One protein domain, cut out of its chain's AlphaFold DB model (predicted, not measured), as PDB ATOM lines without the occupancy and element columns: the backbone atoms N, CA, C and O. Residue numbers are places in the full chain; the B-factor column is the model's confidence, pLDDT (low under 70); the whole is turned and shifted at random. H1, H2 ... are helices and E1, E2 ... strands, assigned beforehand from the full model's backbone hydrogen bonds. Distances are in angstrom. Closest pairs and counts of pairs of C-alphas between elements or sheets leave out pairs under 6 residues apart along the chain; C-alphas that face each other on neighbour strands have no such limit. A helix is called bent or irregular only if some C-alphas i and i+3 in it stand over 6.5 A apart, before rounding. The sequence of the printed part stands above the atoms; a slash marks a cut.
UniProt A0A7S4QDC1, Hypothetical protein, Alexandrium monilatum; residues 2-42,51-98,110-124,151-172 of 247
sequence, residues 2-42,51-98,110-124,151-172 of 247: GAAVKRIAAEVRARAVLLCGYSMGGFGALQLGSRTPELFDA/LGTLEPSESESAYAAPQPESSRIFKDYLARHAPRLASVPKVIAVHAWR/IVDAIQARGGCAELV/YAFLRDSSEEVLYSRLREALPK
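This is residues 2 to 42, 51 to 98, 110 to 124 and 151 to 172 of the 247 residues of the protein "Hypothetical protein" of Alexandrium monilatum (UniProt A0A7S4QDC1). A small two-stranded sheet, E2 beside E3, lies near the middle, with helix H6 packed along one side of it and the short helix H4 on the other, where the last part of the long helix H3 covers H4 and meets the end of H2. Strand E1 runs beyond E2 with a gap between them and H2 packed on it, while H1 lies by itself at one end of the longest axis and the loop of residues 51 to 68 makes the other end, where H3 begins. The printed part has 126 residues, with six named helices and three named strands in the order H1 E1 H2 H3 E2 H4 E3 H5 H6. The sheet's order is E2, E3, parallel, and the class is mostly helix. The whole is compact, with a radius of gyration of the C-alphas of 15.9 A, and spans 49 by 33 by 26 A.

E2, residues 90 to 96, and E3, residues 121 to 124, are parallel neighbours at 26 degrees. The C-alphas of Ala 93 and Leu 123 face each other at 4.7 A; N 124 and O 93 are within hydrogen-bond range at 2.7 A, as are N 93 and O 122 at 2.9 A. The closest C-alphas of E3 and H4, residues 110 to 115, are those of Ala 121 and Val 111, 5.6 A apart. H4 touches H3, residues 69 to 85, of which residues 78 to 85 alone touch H4; the closest C-alphas, of Ile 114 and Ala 82, are 4.9 A apart, and the two run the same way at a steep tilt of 39 degrees. H3 has a kink of 31 degrees near residue 79. H2, residues 24 to 35, touches H3 with residues 30 to 35 alone, closest at the C-alphas of Ser 34 and Leu 85, 5.0 A apart, at a steep tilt of 56 degrees, the same way. H2 and E2 are near each other, with 5 pairs of C-alphas within 10 A. E1, residues 18 to 22, pairs with no named strand and is apart from E2; its closest C-alpha to H2 is that of Gly 21, 5.7 A from that of Ala 29. H6, residues 157 to 172, comes closest to E2 at the C-alphas of Ala 169 and Lys 90, 6.7 A apart, and has a kink of 32 degrees near residue 164. H5, residues 151 to 154, and H6 touch only at the corner by their link, closest at the C-alphas of Ala 152 and Ser 158, 4.7 A apart. H1, residues 2 to 11, is apart from E1 and touches no helix. Every O i to N i+4 pair is within hydrogen-bond range in H1, H2 and H4, against 11 of 13 in H3 and 8 of 12 in H6; H5 is too short for such a pair.

E2 is 20.0 A long, from C-alpha 90 at (203.833, 193.714, 315.519) to C-alpha 96; E3 is 10.1 A and E1 13.4 A. H3 measures 23.7 A and is only just irregular, with C-alphas 80 and 83 6.9 A apart. H6 measures 23.8 A, ends at C-alpha 172 at (196.274, 200.598, 314.787), and is irregular, with C-alphas 161 and 164 7.4 A apart. H2 is 16.5 A, H4 8.7 A and H5 6.3 A. H1 is 14.2 A long and begins at C-alpha 2 at (216.474, 203.468, 325.440).

The two C-alphas farthest apart, of Glu 11 and Glu 58, are 50.7 A from each other. Three cuts leave out residues 43 to 50, 99 to 109 and 125 to 150, with C-alpha gaps of 20.6 A, 17.7 A and 12.0 A. Of the links that are printed whole, H1 to E1 is short, the others are tight and none is long. Mean pLDDT of the printed part is 95.4; residues 62 and 172 are under 70.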
ATOM      1  N   GLY A   2     217.900 203.095 325.511       90.44
ATOM      2  CA  GLY A   2     216.474 203.468 325.440       90.44
ATOM      3  C   GLY A   2     216.167 204.972 325.507       90.44
ATOM      4  O   GLY A   2     215.361 205.460 324.722       90.44
ATOM      5  N   ALA A   3     216.866 205.727 326.363       92.38
ATOM      6  CA  ALA A   3     216.714 207.185 326.426       92.38
ATOM      7  C   ALA A   3     217.099 207.878 325.104       92.38
ATOM      8  O   ALA A   3     216.432 208.818 324.684       92.38
ATOM      9  N   ALA A   4     218.134 207.378 324.419       94.81
ATOM     10  CA  ALA A   4     218.570 207.918 323.137       94.81
ATOM     11  C   ALA A   4     217.538 207.648 322.032       94.81
ATOM     12  O   ALA A   4     217.203 208.569 321.300       94.81
ATOM     13  N   VAL A   5     216.982 206.428 321.963       94.50
ATOM     14  CA  VAL A   5     215.930 206.077 320.989       94.50
ATOM     15  C   VAL A   5     214.702 206.968 321.173       94.50
ATOM     16  O   VAL A   5     214.247 207.576 320.210       94.50
ATOM     17  N   LYS A   6     214.212 207.122 322.412       92.94
ATOM     18  CA  LYS A   6     213.057 207.988 322.708       92.94
ATOM     19  C   LYS A   6     213.323 209.454 322.368       92.94
ATOM     20  O   LYS A   6     212.457 210.107 321.798       92.94
ATOM     21  N   ARG A   7     214.516 209.963 322.694       95.19
ATOM     22  CA  ARG A   7     214.914 211.340 322.373       95.19
ATOM     23  C   ARG A   7     214.938 211.573 320.864       95.19
ATOM     24  O   ARG A   7     214.310 212.518 320.410       95.19
ATOM     25  N   ILE A   8     215.603 210.699 320.105       96.38
ATOM     26  CA  ILE A   8     215.693 210.806 318.640       96.38
ATOM     27  C   ILE A   8     214.302 210.695 318.010       96.38
ATOM     28  O   ILE A   8     213.959 211.497 317.150       96.38
ATOM     29  N   ALA A   9     213.474 209.750 318.470       95.12
ATOM     30  CA  ALA A   9     212.104 209.600 317.987       95.12
ATOM     31  C   ALA A   9     211.271 210.870 318.220       95.12
ATOM     32  O   ALA A   9     210.541 211.292 317.329       95.12
ATOM     33  N   ALA A  10     211.408 211.513 319.383       92.62
ATOM     34  CA  ALA A  10     210.741 212.781 319.665       92.62
ATOM     35  C   ALA A  10     211.281 213.930 318.794       92.62
ATOM     36  O   ALA A  10     210.495 214.693 318.233       92.62
ATOM     37  N   GLU A  11     212.604 214.026 318.645       95.56
ATOM     38  CA  GLU A  11     213.293 215.057 317.858       95.56
ATOM     39  C   GLU A  11     212.859 215.042 316.388       95.56
ATOM     40  O   GLU A  11     212.478 216.074 315.838       95.56
ATOM     41  N   VAL A  12     212.815 213.857 315.777       95.81
ATOM     42  CA  VAL A  12     212.386 213.680 314.379       95.81
ATOM     43  C   VAL A  12     210.870 213.527 314.228       95.81
ATOM     44  O   VAL A  12     210.385 213.286 313.123       95.81
ATOM     45  N   ARG A  13     210.112 213.643 315.331       93.69
ATOM     46  CA  ARG A  13     208.656 213.425 315.389       93.69
ATOM     47  C   ARG A  13     208.246 212.111 314.716       93.69
ATOM     48  O   ARG A  13     207.290 212.060 313.939       93.69
ATOM     49  N   ALA A  14     209.003 211.052 314.992       93.44
ATOM     50  CA  ALA A  14     208.776 209.735 314.428       93.44
ATOM     51  C   ALA A  14     207.360 209.257 314.769       93.44
ATOM     52  O   ALA A  14     206.966 209.210 315.934       93.44
ATOM     53  N   ARG A  15     206.604 208.863 313.741       91.06
ATOM     54  CA  ARG A  15     205.282 208.246 313.919       91.06
ATOM     55  C   ARG A  15     205.377 206.850 314.537       91.06
ATOM     56  O   ARG A  15     204.446 206.428 315.210       91.06
ATOM     57  N   ALA A  16     206.463 206.143 314.247       94.62
ATOM     58  CA  ALA A  16     206.744 204.818 314.765       94.62
ATOM     59  C   ALA A  16     208.258 204.585 314.823       94.62
ATOM     60  O   ALA A  16     209.012 205.152 314.027       94.62
ATOM     61  N   VAL A  17     208.688 203.724 315.737       96.75
ATOM     62  CA  VAL A  17     210.061 203.241 315.871       96.75
ATOM     63  C   VAL A  17     210.087 201.768 315.490       96.75
ATOM     64  O   VAL A  17     209.480 200.923 316.149       96.75
ATOM     65  N   LEU A  18     210.805 201.456 314.417       97.62
ATOM     66  CA  LEU A  18     210.929 200.097 313.900       97.62
ATOM     67  C   LEU A  18     212.313 199.549 314.224       97.62
ATOM     68  O   LEU A  18     213.313 200.257 314.095       97.62
ATOM     69  N   LEU A  19     212.370 198.275 314.600       98.12
ATOM     70  CA  LEU A  19     213.620 197.547 314.751       98.12
ATOM     71  C   LEU A  19     213.723 196.483 313.664       98.12
ATOM     72  O   LEU A  19     213.055 195.456 313.732       98.12
ATOM     73  N   CYS A  20     214.574 196.730 312.673       98.50
ATOM     74  CA  CYS A  20     214.731 195.858 311.515       98.50
ATOM     75  C   CYS A  20     216.155 195.313 311.436       98.50
ATOM     76  O   CYS A  20     217.113 196.032 311.722       98.50
ATOM     77  N   GLY A  21     216.309 194.075 310.972       98.38
ATOM     78  CA  GLY A  21     217.629 193.539 310.670       98.38
ATOM     79  C   GLY A  21     217.611 192.311 309.768       98.38
ATOM     80  O   GLY A  21     216.629 191.574 309.719       98.38
ATOM     81  N   TYR A  22     218.726 192.109 309.061       98.50
ATOM     82  CA  TYR A  22     218.965 190.983 308.158       98.50
ATOM     83  C   TYR A  22     220.043 190.048 308.709       98.50
ATOM     84  O   TYR A  22     221.069 190.542 309.181       98.50
ATOM     85  N   SER A  23     219.859 188.730 308.612       97.25
ATOM     86  CA  SER A  23     220.828 187.723 309.069       97.25
ATOM     87  C   SER A  23     221.189 187.937 310.551       97.25
ATOM     88  O   SER A  23     220.297 188.029 311.402       97.25
ATOM     89  N   MET A  24     222.467 188.152 310.874       97.69
ATOM     90  CA  MET A  24     222.925 188.575 312.209       97.69
ATOM     91  C   MET A  24     222.220 189.836 312.736       97.69
ATOM     92  O   MET A  24     221.989 189.970 313.938       97.69
ATOM     93  N   GLY A  25     221.830 190.761 311.856       98.50
ATOM     94  CA  GLY A  25     221.000 191.906 312.224       98.50
ATOM     95  C   GLY A  25     219.588 191.491 312.650       98.50
ATOM     96  O   GLY A  25     219.035 192.094 313.563       98.50
ATOM     97  N   GLY A  26     219.016 190.452 312.035       98.38
ATOM     98  CA  GLY A  26     217.723 189.879 312.419       98.38
ATOM     99  C   GLY A  26     217.785 189.205 313.794       98.38
ATOM    100  O   GLY A  26     216.902 189.421 314.623       98.38
ATOM    101  N   PHE A  27     218.880 188.493 314.086       98.19
ATOM    102  CA  PHE A  27     219.188 188.033 315.447       98.19
ATOM    103  C   PHE A  27     219.264 189.217 316.430       98.19
ATOM    104  O   PHE A  27     218.613 189.209 317.475       98.19
ATOM    105  N   GLY A  28     219.995 190.282 316.079       98.50
ATOM    106  CA  GLY A  28     220.087 191.499 316.894       98.50
ATOM    107  C   GLY A  28     218.731 192.168 317.145       98.50
ATOM    108  O   GLY A  28     218.460 192.606 318.266       98.50
ATOM    109  N   ALA A  29     217.854 192.184 316.137       98.56
ATOM    110  CA  ALA A  29     216.498 192.709 316.241       98.56
ATOM    111  C   ALA A  29     215.669 191.933 317.280       98.56
ATOM    112  O   ALA A  29     215.016 192.536 318.132       98.56
ATOM    113  N   LEU A  30     215.762 190.601 317.295       98.31
ATOM    114  CA  LEU A  30     215.108 189.773 318.310       98.31
ATOM    115  C   LEU A  30     215.670 189.998 319.722       98.31
ATOM    116  O   LEU A  30     214.908 190.152 320.683       98.31
ATOM    117  N   GLN A  31     216.997 190.044 319.869       98.12
ATOM    118  CA  GLN A  31     217.636 190.249 321.174       98.12
ATOM    119  C   GLN A  31     217.257 191.603 321.775       98.12
ATOM    120  O   GLN A  31     216.879 191.702 322.943       98.12
ATOM    121  N   LEU A  32     217.326 192.660 320.969       97.88
ATOM    122  CA  LEU A  32     217.039 194.001 321.444       97.88
ATOM    123  C   LEU A  32     215.539 194.231 321.637       97.88
ATOM    124  O   LEU A  32     215.126 194.779 322.661       97.88
ATOM    125  N   GLY A  33     214.731 193.739 320.704       97.94
ATOM    126  CA  GLY A  33     213.281 193.805 320.767       97.94
ATOM    127  C   GLY A  33     212.703 193.070 321.972       97.94
ATOM    128  O   GLY A  33     211.818 193.581 322.645       97.94
ATOM    129  N   SER A  34     213.257 191.914 322.331       97.81
ATOM    130  CA  SER A  34     212.853 191.206 323.550       97.81
ATOM    131  C   SER A  34     213.369 191.871 324.830       97.81
ATOM    132  O   SER A  34     212.729 191.756 325.874       97.81
ATOM    133  N   ARG A  35     214.505 192.585 324.794       97.25
ATOM    134  CA  ARG A  35     215.079 193.256 325.973       97.25
ATOM    135  C   ARG A  35     214.389 194.573 326.317       97.25
ATOM    136  O   ARG A  35     214.298 194.889 327.504       97.25
ATOM    137  N   THR A  36     213.938 195.325 325.322       97.06
ATOM    138  CA  THR A  36     213.257 196.620 325.491       97.06
ATOM    139  C   THR A  36     212.073 196.736 324.520       97.06
ATOM    140  O   THR A  36     212.092 197.602 323.641       97.06
ATOM    141  N   PRO A  37     211.068 195.843 324.619       96.94
ATOM    142  CA  PRO A  37     209.949 195.785 323.672       96.94
ATOM    143  C   PRO A  37     209.119 197.070 323.651       96.94
ATOM    144  O   PRO A  37     208.535 197.423 322.636       96.94
ATOM    145  N   GLU A  38     209.102 197.817 324.752       95.19
ATOM    146  CA  GLU A  38     208.387 199.084 324.885       95.19
ATOM    147  C   GLU A  38     208.957 200.237 324.047       95.19
ATOM    148  O   GLU A  38     208.358 201.311 324.025       95.19
ATOM    149  N   LEU A  39     210.117 200.051 323.413       96.31
ATOM    150  CA  LEU A  39     210.731 201.056 322.542       96.31
ATOM    151  C   LEU A  39     210.300 200.945 321.081       96.31
ATOM    152  O   LEU A  39     210.591 201.867 320.323       96.31
ATOM    153  N   PHE A  40     209.689 199.830 320.683       96.62
ATOM    154  CA  PHE A  40     209.478 199.500 319.279       96.62
ATOM    155  C   PHE A  40     207.998 199.256 318.995       96.62
ATOM    156  O   PHE A  40     207.325 198.523 319.718       96.62
ATOM    157  N   ASP A  41     207.511 199.845 317.908       96.31
ATOM    158  CA  ASP A  41     206.154 199.625 317.406       96.31
ATOM    159  C   ASP A  41     206.085 198.376 316.525       96.31
ATOM    160  O   ASP A  41     205.051 197.710 316.458       96.31
ATOM    161  N   ALA A  42     207.200 198.022 315.881       97.75
ATOM    162  CA  ALA A  42     207.351 196.742 315.212       97.75
ATOM    163  C   ALA A  42     208.795 196.228 315.240       97.75
ATOM    164  O   ALA A  42     209.753 197.008 315.253       97.75
ATOM    165  N   LEU A  51     218.822 182.014 319.831       97.06
ATOM    166  CA  LEU A  51     219.965 181.282 320.397       97.06
ATOM    167  C   LEU A  51     219.661 179.786 320.387       97.06
ATOM    168  O   LEU A  51     218.605 179.407 320.871       97.06
ATOM    169  N   GLY A  52     220.589 178.950 319.916       96.94
ATOM    170  CA  GLY A  52     220.332 177.522 319.693       96.94
ATOM    171  C   GLY A  52     219.545 177.269 318.403       96.94
ATOM    172  O   GLY A  52     219.259 178.207 317.662       96.94
ATOM    173  N   THR A  53     219.218 176.005 318.133       96.94
ATOM    174  CA  THR A  53     218.448 175.595 316.947       96.94
ATOM    175  C   THR A  53     217.727 174.266 317.175       96.94
ATOM    176  O   THR A  53     218.214 173.412 317.928       96.94
ATOM    177  N   LEU A  54     216.576 174.093 316.521       96.25
ATOM    178  CA  LEU A  54     215.849 172.825 316.409       96.25
ATOM    179  C   LEU A  54     216.331 171.964 315.236       96.25
ATOM    180  O   LEU A  54     215.878 170.826 315.104       96.25
ATOM    181  N   GLU A  55     217.226 172.472 314.383       94.38
ATOM    182  CA  GLU A  55     217.712 171.697 313.248       94.38
ATOM    183  C   GLU A  55     218.478 170.444 313.698       94.38
ATOM    184  O   GLU A  55     219.295 170.502 314.627       94.38
ATOM    185  N   PRO A  56     218.261 169.298 313.027       92.38
ATOM    186  CA  PRO A  56     219.063 168.106 313.248       92.38
ATOM    187  C   PRO A  56     220.548 168.376 312.981       92.38
ATOM    188  O   PRO A  56     220.900 169.085 312.036       92.38
ATOM    189  N   SER A  57     221.429 167.738 313.754       88.25
ATOM    190  CA  SER A  57     222.888 167.843 313.581       88.25
ATOM    191  C   SER A  57     223.379 167.337 312.220       88.25
ATOM    192  O   SER A  57     224.447 167.733 311.769       88.25
ATOM    193  N   GLU A  58     222.602 166.463 311.573       85.94
ATOM    194  CA  GLU A  58     222.885 165.888 310.251       85.94
ATOM    195  C   GLU A  58     222.327 166.724 309.090       85.94
ATOM    196  O   GLU A  58     222.489 166.355 307.927       85.94
ATOM    197  N   SER A  59     221.633 167.828 309.380       82.81
ATOM    198  CA  SER A  59     221.108 168.691 308.327       82.81
ATOM    199  C   SER A  59     222.247 169.323 307.521       82.81
ATOM    200  O   SER A  59     223.329 169.599 308.034       82.81
ATOM    201  N   GLU A  60     221.998 169.605 306.240       77.38
ATOM    202  CA  GLU A  60     222.939 170.349 305.388       77.38
ATOM    203  C   GLU A  60     223.063 171.839 305.779       77.38
ATOM    204  O   GLU A  60     223.572 172.648 304.992       77.38
ATOM    205  N   SER A  61     222.547 172.231 306.948       75.62
ATOM    206  CA  SER A  61     222.593 173.604 307.428       75.62
ATOM    207  C   SER A  61     223.987 173.978 307.932       75.62
ATOM    208  O   SER A  61     224.846 173.140 308.211       75.62
ATOM    209  N   ALA A  62     224.242 175.282 308.014       66.75
ATOM    210  CA  ALA A  62     225.571 175.824 308.261       66.75
ATOM    211  C   ALA A  62     226.133 175.540 309.664       66.75
ATOM    212  O   ALA A  62     227.339 175.710 309.855       66.75
ATOM    213  N   TYR A  63     225.305 175.155 310.641       77.12
ATOM    214  CA  TYR A  63     225.737 175.130 312.041       77.12
ATOM    215  C   TYR A  63     226.090 173.748 312.585       77.12
ATOM    216  O   TYR A  63     226.832 173.704 313.566       77.12
ATOM    217  N   ALA A  64     225.588 172.653 311.989       88.12
ATOM    218  CA  ALA A  64     225.797 171.271 312.460       88.12
ATOM    219  C   ALA A  64     225.740 171.154 314.000       88.12
ATOM    220  O   ALA A  64     226.572 170.507 314.641       88.12
ATOM    221  N   ALA A  65     224.802 171.888 314.608       92.19
ATOM    222  CA  ALA A  65     224.849 172.173 316.030       92.19
ATOM    223  C   ALA A  65     224.576 170.886 316.828       92.19
ATOM    224  O   ALA A  65     223.679 170.119 316.464       92.19
ATOM    225  N   PRO A  66     225.321 170.616 317.916       94.31
ATOM    226  CA  PRO A  66     225.167 169.377 318.661       94.31
ATOM    227  C   PRO A  66     223.770 169.294 319.278       94.31
ATOM    228  O   PRO A  66     223.305 170.227 319.945       94.31
ATOM    229  N   GLN A  67     223.112 168.157 319.075       94.81
ATOM    230  CA  GLN A  67     221.820 167.835 319.674       94.81
ATOM    231  C   GLN A  67     222.008 166.777 320.777       94.81
ATOM    232  O   GLN A  67     222.885 165.924 320.652       94.81
ATOM    233  N   PRO A  68     221.232 166.828 321.884       96.62
ATOM    234  CA  PRO A  68     220.049 167.669 322.115       96.62
ATOM    235  C   PRO A  68     220.336 169.048 322.744       96.62
ATOM    236  O   PRO A  68     219.395 169.787 323.039       96.62
ATOM    237  N   GLU A  69     221.605 169.385 323.000       96.94
ATOM    238  CA  GLU A  69     222.032 170.617 323.686       96.94
ATOM    239  C   GLU A  69     221.453 171.879 323.018       96.94
ATOM    240  O   GLU A  69     220.807 172.701 323.667       96.94
ATOM    241  N   SER A  70     221.609 171.995 321.696       96.69
ATOM    242  CA  SER A  70     221.197 173.184 320.939       96.69
ATOM    243  C   SER A  70     219.681 173.388 320.944       96.69
ATOM    244  O   SER A  70     219.215 174.521 321.091       96.69
ATOM    245  N   SER A  71     218.906 172.301 320.881       97.31
ATOM    246  CA  SER A  71     217.447 172.349 321.025       97.31
ATOM    247  C   SER A  71     217.013 172.820 322.411       97.31
ATOM    248  O   SER A  71     216.023 173.544 322.531       97.31
ATOM    249  N   ARG A  72     217.726 172.422 323.476       98.25
ATOM    250  CA  ARG A  72     217.437 172.895 324.843       98.25
ATOM    251  C   ARG A  72     217.681 174.398 324.955       98.25
ATOM    252  O   ARG A  72     216.788 175.114 325.400       98.25
ATOM    253  N   ILE A  73     218.821 174.877 324.450       98.00
ATOM    254  CA  ILE A  73     219.155 176.311 324.417       98.00
ATOM    255  C   ILE A  73     218.071 177.106 323.679       98.00
ATOM    256  O   ILE A  73     217.645 178.156 324.163       98.00
ATOM    257  N   PHE A  74     217.589 176.590 322.546       98.06
ATOM    258  CA  PHE A  74     216.540 177.242 321.767       98.06
ATOM    259  C   PHE A  74     215.206 177.315 322.500       98.06
ATOM    260  O   PHE A  74     214.592 178.379 322.574       98.06
ATOM    261  N   LYS A  75     214.779 176.220 323.129       98.44
ATOM    262  CA  LYS A  75     213.557 176.206 323.944       98.44
ATOM    263  C   LYS A  75     213.653 177.174 325.127       98.44
ATOM    264  O   LYS A  75     212.712 177.931 325.367       98.44
ATOM    265  N   ASP A  76     214.798 177.228 325.805       98.44
ATOM    266  CA  ASP A  76     215.049 178.173 326.900       98.44
ATOM    267  C   ASP A  76     215.102 179.628 326.420       98.44
ATOM    268  O   ASP A  76     214.709 180.556 327.135       98.44
ATOM    269  N   TYR A  77     215.607 179.855 325.208       98.50
ATOM    270  CA  TYR A  77     215.543 181.151 324.548       98.50
ATOM    271  C   TYR A  77     214.082 181.553 324.293       98.50
ATOM    272  O   TYR A  77     213.648 182.607 324.762       98.50
ATOM    273  N   LEU A  78     213.277 180.702 323.657       98.56
ATOM    274  CA  LEU A  78     211.861 180.991 323.411       98.56
ATOM    275  C   LEU A  78     211.094 181.254 324.712       98.56
ATOM    276  O   LEU A  78     210.378 182.251 324.811       98.56
ATOM    277  N   ALA A  79     211.298 180.427 325.741       98.31
ATOM    278  CA  ALA A  79     210.640 180.582 327.036       98.31
ATOM    279  C   ALA A  79     210.913 181.951 327.684       98.31
ATOM    280  O   ALA A  79     210.011 182.549 328.274       98.31
ATOM    281  N   ARG A  80     212.142 182.471 327.550       98.06
ATOM    282  CA  ARG A  80     212.543 183.770 328.111       98.06
ATOM    283  C   ARG A  80     212.105 184.959 327.260       98.06
ATOM    284  O   ARG A  80     211.731 185.997 327.809       98.06
ATOM    285  N   HIS A  81     212.188 184.841 325.938       98.44
ATOM    286  CA  HIS A  81     212.088 185.989 325.036       98.44
ATOM    287  C   HIS A  81     210.702 186.141 324.395       98.44
ATOM    288  O   HIS A  81     210.246 187.275 324.231       98.44
ATOM    289  N   ALA A  82     209.988 185.046 324.108       98.50
ATOM    290  CA  ALA A  82     208.687 185.101 323.438       98.50
ATOM    291  C   ALA A  82     207.620 185.911 324.206       98.50
ATOM    292  O   ALA A  82     206.971 186.743 323.573       98.50
ATOM    293  N   PRO A  83     207.470 185.806 325.549       98.56
ATOM    294  CA  PRO A  83     206.507 186.639 326.282       98.56
ATOM    295  C   PRO A  83     206.779 188.142 326.149       98.56
ATOM    296  O   PRO A  83     205.857 188.953 326.156       98.56
ATOM    297  N   ARG A  84     208.053 188.531 326.023       98.00
ATOM    298  CA  ARG A  84     208.448 189.936 325.876       98.00
ATOM    299  C   ARG A  84     208.208 190.425 324.455       98.00
ATOM    300  O   ARG A  84     207.663 191.511 324.277       98.00
ATOM    301  N   LEU A  85     208.551 189.607 323.463       98.25
ATOM    302  CA  LEU A  85     208.269 189.880 322.052       98.25
ATOM    303  C   LEU A  85     206.763 189.977 321.779       98.25
ATOM    304  O   LEU A  85     206.349 190.846 321.024       98.25
ATOM    305  N   ALA A  86     205.935 189.183 322.461       98.06
ATOM    306  CA  ALA A  86     204.477 189.261 322.361       98.06
ATOM    307  C   ALA A  86     203.885 190.600 322.829       98.06
ATOM    308  O   ALA A  86     202.765 190.937 322.458       98.06
ATOM    309  N   SER A  87     204.630 191.388 323.615       96.88
ATOM    310  CA  SER A  87     204.209 192.733 324.032       96.88
ATOM    311  C   SER A  87     204.503 193.832 323.002       96.88
ATOM    312  O   SER A  87     204.101 194.984 323.204       96.88
ATOM    313  N   VAL A  88     205.213 193.490 321.922       96.75
ATOM    314  CA  VAL A  88     205.479 194.378 320.787       96.75
ATOM    315  C   VAL A  88     204.252 194.365 319.875       96.75
ATOM    316  O   VAL A  88     203.744 193.283 319.578       96.75
ATOM    317  N   PRO A  89     203.760 195.526 319.405       96.19
ATOM    318  CA  PRO A  89     202.516 195.573 318.641       96.19
ATOM    319  C   PRO A  89     202.516 194.739 317.353       96.19
ATOM    320  O   PRO A  89     201.462 194.240 316.960       96.19
ATOM    321  N   LYS A  90     203.673 194.577 316.697       97.62
ATOM    322  CA  LYS A  90     203.833 193.714 315.519       97.62
ATOM    323  C   LYS A  90     205.231 193.097 315.460       97.62
ATOM    324  O   LYS A  90     206.232 193.799 315.605       97.62
ATOM    325  N   VAL A  91     205.313 191.802 315.175       98.50
ATOM    326  CA  VAL A  91     206.564 191.107 314.836       98.50
ATOM    327  C   VAL A  91     206.414 190.454 313.464       98.50
ATOM    328  O   VAL A  91     205.428 189.772 313.205       98.50
ATOM    329  N   ILE A  92     207.377 190.673 312.576       98.62
ATOM    330  CA  ILE A  92     207.394 190.093 311.230       98.62
ATOM    331  C   ILE A  92     208.695 189.321 311.063       98.62
ATOM    332  O   ILE A  92     209.782 189.894 311.173       98.62
ATOM    333  N   ALA A  93     208.587 188.028 310.780       98.69
ATOM    334  CA  ALA A  93     209.699 187.212 310.328       98.69
ATOM    335  C   ALA A  93     209.611 187.033 308.813       98.69
ATOM    336  O   ALA A  93     208.565 186.661 308.299       98.69
ATOM    337  N   VAL A  94     210.696 187.292 308.088       98.69
ATOM    338  CA  VAL A  94     210.802 187.023 306.647       98.69
ATOM    339  C   VAL A  94     211.898 185.987 306.444       98.69
ATOM    340  O   VAL A  94     213.058 186.238 306.789       98.69
ATOM    341  N   HIS A  95     211.552 184.826 305.897       98.56
ATOM    342  CA  HIS A  95     212.499 183.720 305.783       98.56
ATOM    343  C   HIS A  95     212.292 182.903 304.508       98.56
ATOM    344  O   HIS A  95     211.159 182.691 304.086       98.56
ATOM    345  N   ALA A  96     213.376 182.428 303.893       97.94
ATOM    346  CA  ALA A  96     213.299 181.460 302.800       97.94
ATOM    347  C   ALA A  96     213.353 180.030 303.343       97.94
ATOM    348  O   ALA A  96     214.135 179.752 304.249       97.94
ATOM    349  N   TRP A  97     212.560 179.123 302.768       96.88
ATOM    350  CA  TRP A  97     212.594 177.695 303.113       96.88
ATOM    351  C   TRP A  97     213.949 177.057 302.779       96.88
ATOM    352  O   TRP A  97     214.476 176.240 303.523       96.88
ATOM    353  N   ARG A  98     214.539 177.466 301.648       95.06
ATOM    354  CA  ARG A  98     215.827 176.959 301.146       95.06
ATOM    355  C   ARG A  98     217.054 177.576 301.809       95.06
ATOM    356  O   ARG A  98     218.168 177.297 301.363       95.06
ATOM    357  N   ILE A 110     209.781 180.461 316.472       98.69
ATOM    358  CA  ILE A 110     209.788 181.788 317.107       98.69
ATOM    359  C   ILE A 110     208.426 182.470 316.948       98.69
ATOM    360  O   ILE A 110     207.891 182.982 317.934       98.69
ATOM    361  N   VAL A 111     207.874 182.493 315.731       98.75
ATOM    362  CA  VAL A 111     206.572 183.114 315.447       98.75
ATOM    363  C   VAL A 111     205.464 182.422 316.237       98.75
ATOM    364  O   VAL A 111     204.724 183.104 316.950       98.75
ATOM    365  N   ASP A 112     205.422 181.091 316.218       98.62
ATOM    366  CA  ASP A 112     204.455 180.288 316.967       98.62
ATOM    367  C   ASP A 112     204.549 180.551 318.471       98.62
ATOM    368  O   ASP A 112     203.539 180.760 319.146       98.62
ATOM    369  N   ALA A 113     205.768 180.618 319.019       98.62
ATOM    370  CA  ALA A 113     205.971 180.906 320.434       98.62
ATOM    371  C   ALA A 113     205.477 182.308 320.828       98.62
ATOM    372  O   ALA A 113     204.997 182.490 321.948       98.62
ATOM    373  N   ILE A 114     205.584 183.304 319.942       98.62
ATOM    374  CA  ILE A 114     205.056 184.655 320.181       98.62
ATOM    375  C   ILE A 114     203.524 184.649 320.115       98.62
ATOM    376  O   ILE A 114     202.869 185.198 321.007       98.62
ATOM    377  N   GLN A 115     202.945 183.998 319.102       98.44
ATOM    378  CA  GLN A 115     201.494 183.877 318.934       98.44
ATOM    379  C   GLN A 115     200.844 183.120 320.099       98.44
ATOM    380  O   GLN A 115     199.838 183.572 320.641       98.44
ATOM    381  N   ALA A 116     201.469 182.043 320.583       98.25
ATOM    382  CA  ALA A 116     201.023 181.284 321.754       98.25
ATOM    383  C   ALA A 116     200.997 182.117 323.054       98.25
ATOM    384  O   ALA A 116     200.391 181.716 324.048       98.25
ATOM    385  N   ARG A 117     201.648 183.287 323.070       98.25
ATOM    386  CA  ARG A 117     201.615 184.267 324.169       98.25
ATOM    387  C   ARG A 117     200.653 185.432 323.902       98.25
ATOM    388  O   ARG A 117     200.706 186.428 324.618       98.25
ATOM    389  N   GLY A 118     199.789 185.312 322.892       97.62
ATOM    390  CA  GLY A 118     198.831 186.341 322.481       97.62
ATOM    391  C   GLY A 118     199.451 187.491 321.683       97.62
ATOM    392  O   GLY A 118     198.816 188.531 321.528       97.62
ATOM    393  N   GLY A 119     200.693 187.338 321.209       97.19
ATOM    394  CA  GLY A 119     201.379 188.353 320.418       97.19
ATOM    395  C   GLY A 119     200.920 188.391 318.959       97.19
ATOM    396  O   GLY A 119     200.485 187.389 318.397       97.19
ATOM    397  N   CYS A 120     201.079 189.549 318.316       97.38
ATOM    398  CA  CYS A 120     200.828 189.721 316.884       97.38
ATOM    399  C   CYS A 120     202.120 189.469 316.091       97.38
ATOM    400  O   CYS A 120     202.878 190.401 315.809       97.38
ATOM    401  N   ALA A 121     202.382 188.205 315.756       98.31
ATOM    402  CA  ALA A 121     203.522 187.801 314.935       98.31
ATOM    403  C   ALA A 121     203.079 187.151 313.619       98.31
ATOM    404  O   ALA A 121     202.020 186.528 313.567       98.31
ATOM    405  N   GLU A 122     203.883 187.285 312.566       98.44
ATOM    406  CA  GLU A 122     203.662 186.612 311.281       98.44
ATOM    407  C   GLU A 122     204.978 186.147 310.649       98.44
ATOM    408  O   GLU A 122     206.006 186.817 310.783       98.44
ATOM    409  N   LEU A 123     204.924 185.020 309.936       98.69
ATOM    410  CA  LEU A 123     206.004 184.516 309.095       98.69
ATOM    411  C   LEU A 123     205.653 184.759 307.623       98.69
ATOM    412  O   LEU A 123     204.604 184.335 307.146       98.69
ATOM    413  N   VAL A 124     206.541 185.435 306.902       98.50
ATOM    414  CA  VAL A 124     206.459 185.667 305.461       98.50
ATOM    415  C   VAL A 124     207.511 184.804 304.777       98.50
ATOM    416  O   VAL A 124     208.715 185.038 304.904       98.50
ATOM    417  N   TYR A 151     215.249 191.533 297.872       97.75
ATOM    418  CA  TYR A 151     213.852 191.102 297.767       97.75
ATOM    419  C   TYR A 151     213.001 191.570 298.955       97.75
ATOM    420  O   TYR A 151     211.884 192.041 298.744       97.75
ATOM    421  N   ALA A 152     213.539 191.474 300.174       97.81
ATOM    422  CA  ALA A 152     212.825 191.814 301.400       97.81
ATOM    423  C   ALA A 152     212.778 193.321 301.712       97.81
ATOM    424  O   ALA A 152     211.791 193.770 302.288       97.81
ATOM    425  N   PHE A 153     213.809 194.098 301.350       97.62
ATOM    426  CA  PHE A 153     213.945 195.502 301.775       97.62
ATOM    427  C   PHE A 153     214.033 196.540 300.656       97.62
ATOM    428  O   PHE A 153     213.636 197.676 300.881       97.62
ATOM    429  N   LEU A 154     214.616 196.217 299.499       96.75
ATOM    430  CA  LEU A 154     215.058 197.259 298.558       96.75
ATOM    431  C   LEU A 154     214.286 197.295 297.240       96.75
ATOM    432  O   LEU A 154     214.230 198.338 296.598       96.75
ATOM    433  N   ARG A 155     213.761 196.158 296.786       96.50
ATOM    434  CA  ARG A 155     213.073 196.036 295.491       96.50
ATOM    435  C   ARG A 155     211.583 196.298 295.642       96.50
ATOM    436  O   ARG A 155     211.071 196.229 296.751       96.50
ATOM    437  N   ASP A 156     210.866 196.474 294.537       97.69
ATOM    438  CA  ASP A 156     209.404 196.647 294.558       97.69
ATOM    439  C   ASP A 156     208.684 195.482 295.259       97.69
ATOM    440  O   ASP A 156     207.672 195.684 295.923       97.69
ATOM    441  N   SER A 157     209.259 194.273 295.226       97.50
ATOM    442  CA  SER A 157     208.770 193.119 295.991       97.50
ATOM    443  C   SER A 157     208.721 193.359 297.505       97.50
ATOM    444  O   SER A 157     207.886 192.772 298.187       97.50
ATOM    445  N   SER A 158     209.581 194.229 298.045       97.88
ATOM    446  CA  SER A 158     209.599 194.578 299.473       97.88
ATOM    447  C   SER A 158     208.299 195.231 299.933       97.88
ATOM    448  O   SER A 158     207.938 195.135 301.107       97.88
ATOM    449  N   GLU A 159     207.560 195.856 299.017       97.81
ATOM    450  CA  GLU A 159     206.258 196.428 299.313       97.81
ATOM    451  C   GLU A 159     205.269 195.340 299.731       97.81
ATOM    452  O   GLU A 159     204.688 195.391 300.818       97.81
ATOM    453  N   GLU A 160     205.139 194.308 298.904       96.75
ATOM    454  CA  GLU A 160     204.276 193.171 299.193       96.75
ATOM    455  C   GLU A 160     204.830 192.315 300.320       96.75
ATOM    456  O   GLU A 160     204.037 191.809 301.097       96.75
ATOM    457  N   VAL A 161     206.153 192.151 300.438       97.00
ATOM    458  CA  VAL A 161     206.804 191.290 301.444       97.00
ATOM    459  C   VAL A 161     206.771 191.908 302.843       97.00
ATOM    460  O   VAL A 161     206.574 191.187 303.823       97.00
ATOM    461  N   LEU A 162     206.928 193.224 302.962       97.62
ATOM    462  CA  LEU A 162     207.157 193.870 304.251       97.62
ATOM    463  C   LEU A 162     206.359 195.162 304.441       97.62
ATOM    464  O   LEU A 162     205.641 195.303 305.434       97.62
ATOM    465  N   TYR A 163     206.504 196.136 303.542       97.44
ATOM    466  CA  TYR A 163     206.070 197.502 303.846       97.44
ATOM    467  C   TYR A 163     204.548 197.673 303.900       97.44
ATOM    468  O   TYR A 163     204.065 198.414 304.759       97.44
ATOM    469  N   SER A 164     203.787 196.965 303.066       97.12
ATOM    470  CA  SER A 164     202.316 196.942 303.129       97.12
ATOM    471  C   SER A 164     201.822 196.423 304.482       97.12
ATOM    472  O   SER A 164     200.991 197.064 305.127       97.12
ATOM    473  N   ARG A 165     202.418 195.330 304.971       96.88
ATOM    474  CA  ARG A 165     202.105 194.711 306.270       96.88
ATOM    475  C   ARG A 165     202.408 195.644 307.438       96.88
ATOM    476  O   ARG A 165     201.586 195.805 308.341       96.88
ATOM    477  N   LEU A 166     203.557 196.324 307.401       96.19
ATOM    478  CA  LEU A 166     203.891 197.354 308.388       96.19
ATOM    479  C   LEU A 166     202.887 198.512 308.350       96.19
ATOM    480  O   LEU A 166     202.409 198.947 309.398       96.19
ATOM    481  N   ARG A 167     202.526 199.003 307.160       95.19
ATOM    482  CA  ARG A 167     201.547 200.090 307.020       95.19
ATOM    483  C   ARG A 167     200.144 199.697 307.456       95.19
ATOM    484  O   ARG A 167     199.414 200.573 307.900       95.19
ATOM    485  N   GLU A 168     199.770 198.427 307.379       94.44
ATOM    486  CA  GLU A 168     198.500 197.953 307.926       94.44
ATOM    487  C   GLU A 168     198.533 197.859 309.463       94.44
ATOM    488  O   GLU A 168     197.552 198.182 310.142       94.44
ATOM    489  N   ALA A 169     199.670 197.444 310.027       92.00
ATOM    490  CA  ALA A 169     199.825 197.241 311.464       92.00
ATOM    491  C   ALA A 169     199.952 198.560 312.249       92.00
ATOM    492  O   ALA A 169     199.303 198.738 313.279       92.00
ATOM    493  N   LEU A 170     200.757 199.511 311.765       89.62
ATOM    494  CA  LEU A 170     201.153 200.707 312.525       89.62
ATOM    495  C   LEU A 170     200.036 201.743 312.791       89.62
ATOM    496  O   LEU A 170     200.044 202.339 313.863       89.62
ATOM    497  N   PRO A 171     199.044 201.997 311.912       79.00
ATOM    498  CA  PRO A 171     197.944 202.924 312.202       79.00
ATOM    499  C   PRO A 171     197.063 202.488 313.377       79.00
ATOM    500  O   PRO A 171     196.437 203.334 314.015       79.00
ATOM    501  N   LYS A 172     197.013 201.180 313.657       65.75
ATOM    502  CA  LYS A 172     196.274 200.598 314.787       65.75
ATOM    503  C   LYS A 172     197.026 200.801 316.107       65.75
ATOM    504  O   LYS A 172     196.412 200.818 317.172       65.75
TER     505      LYS A 172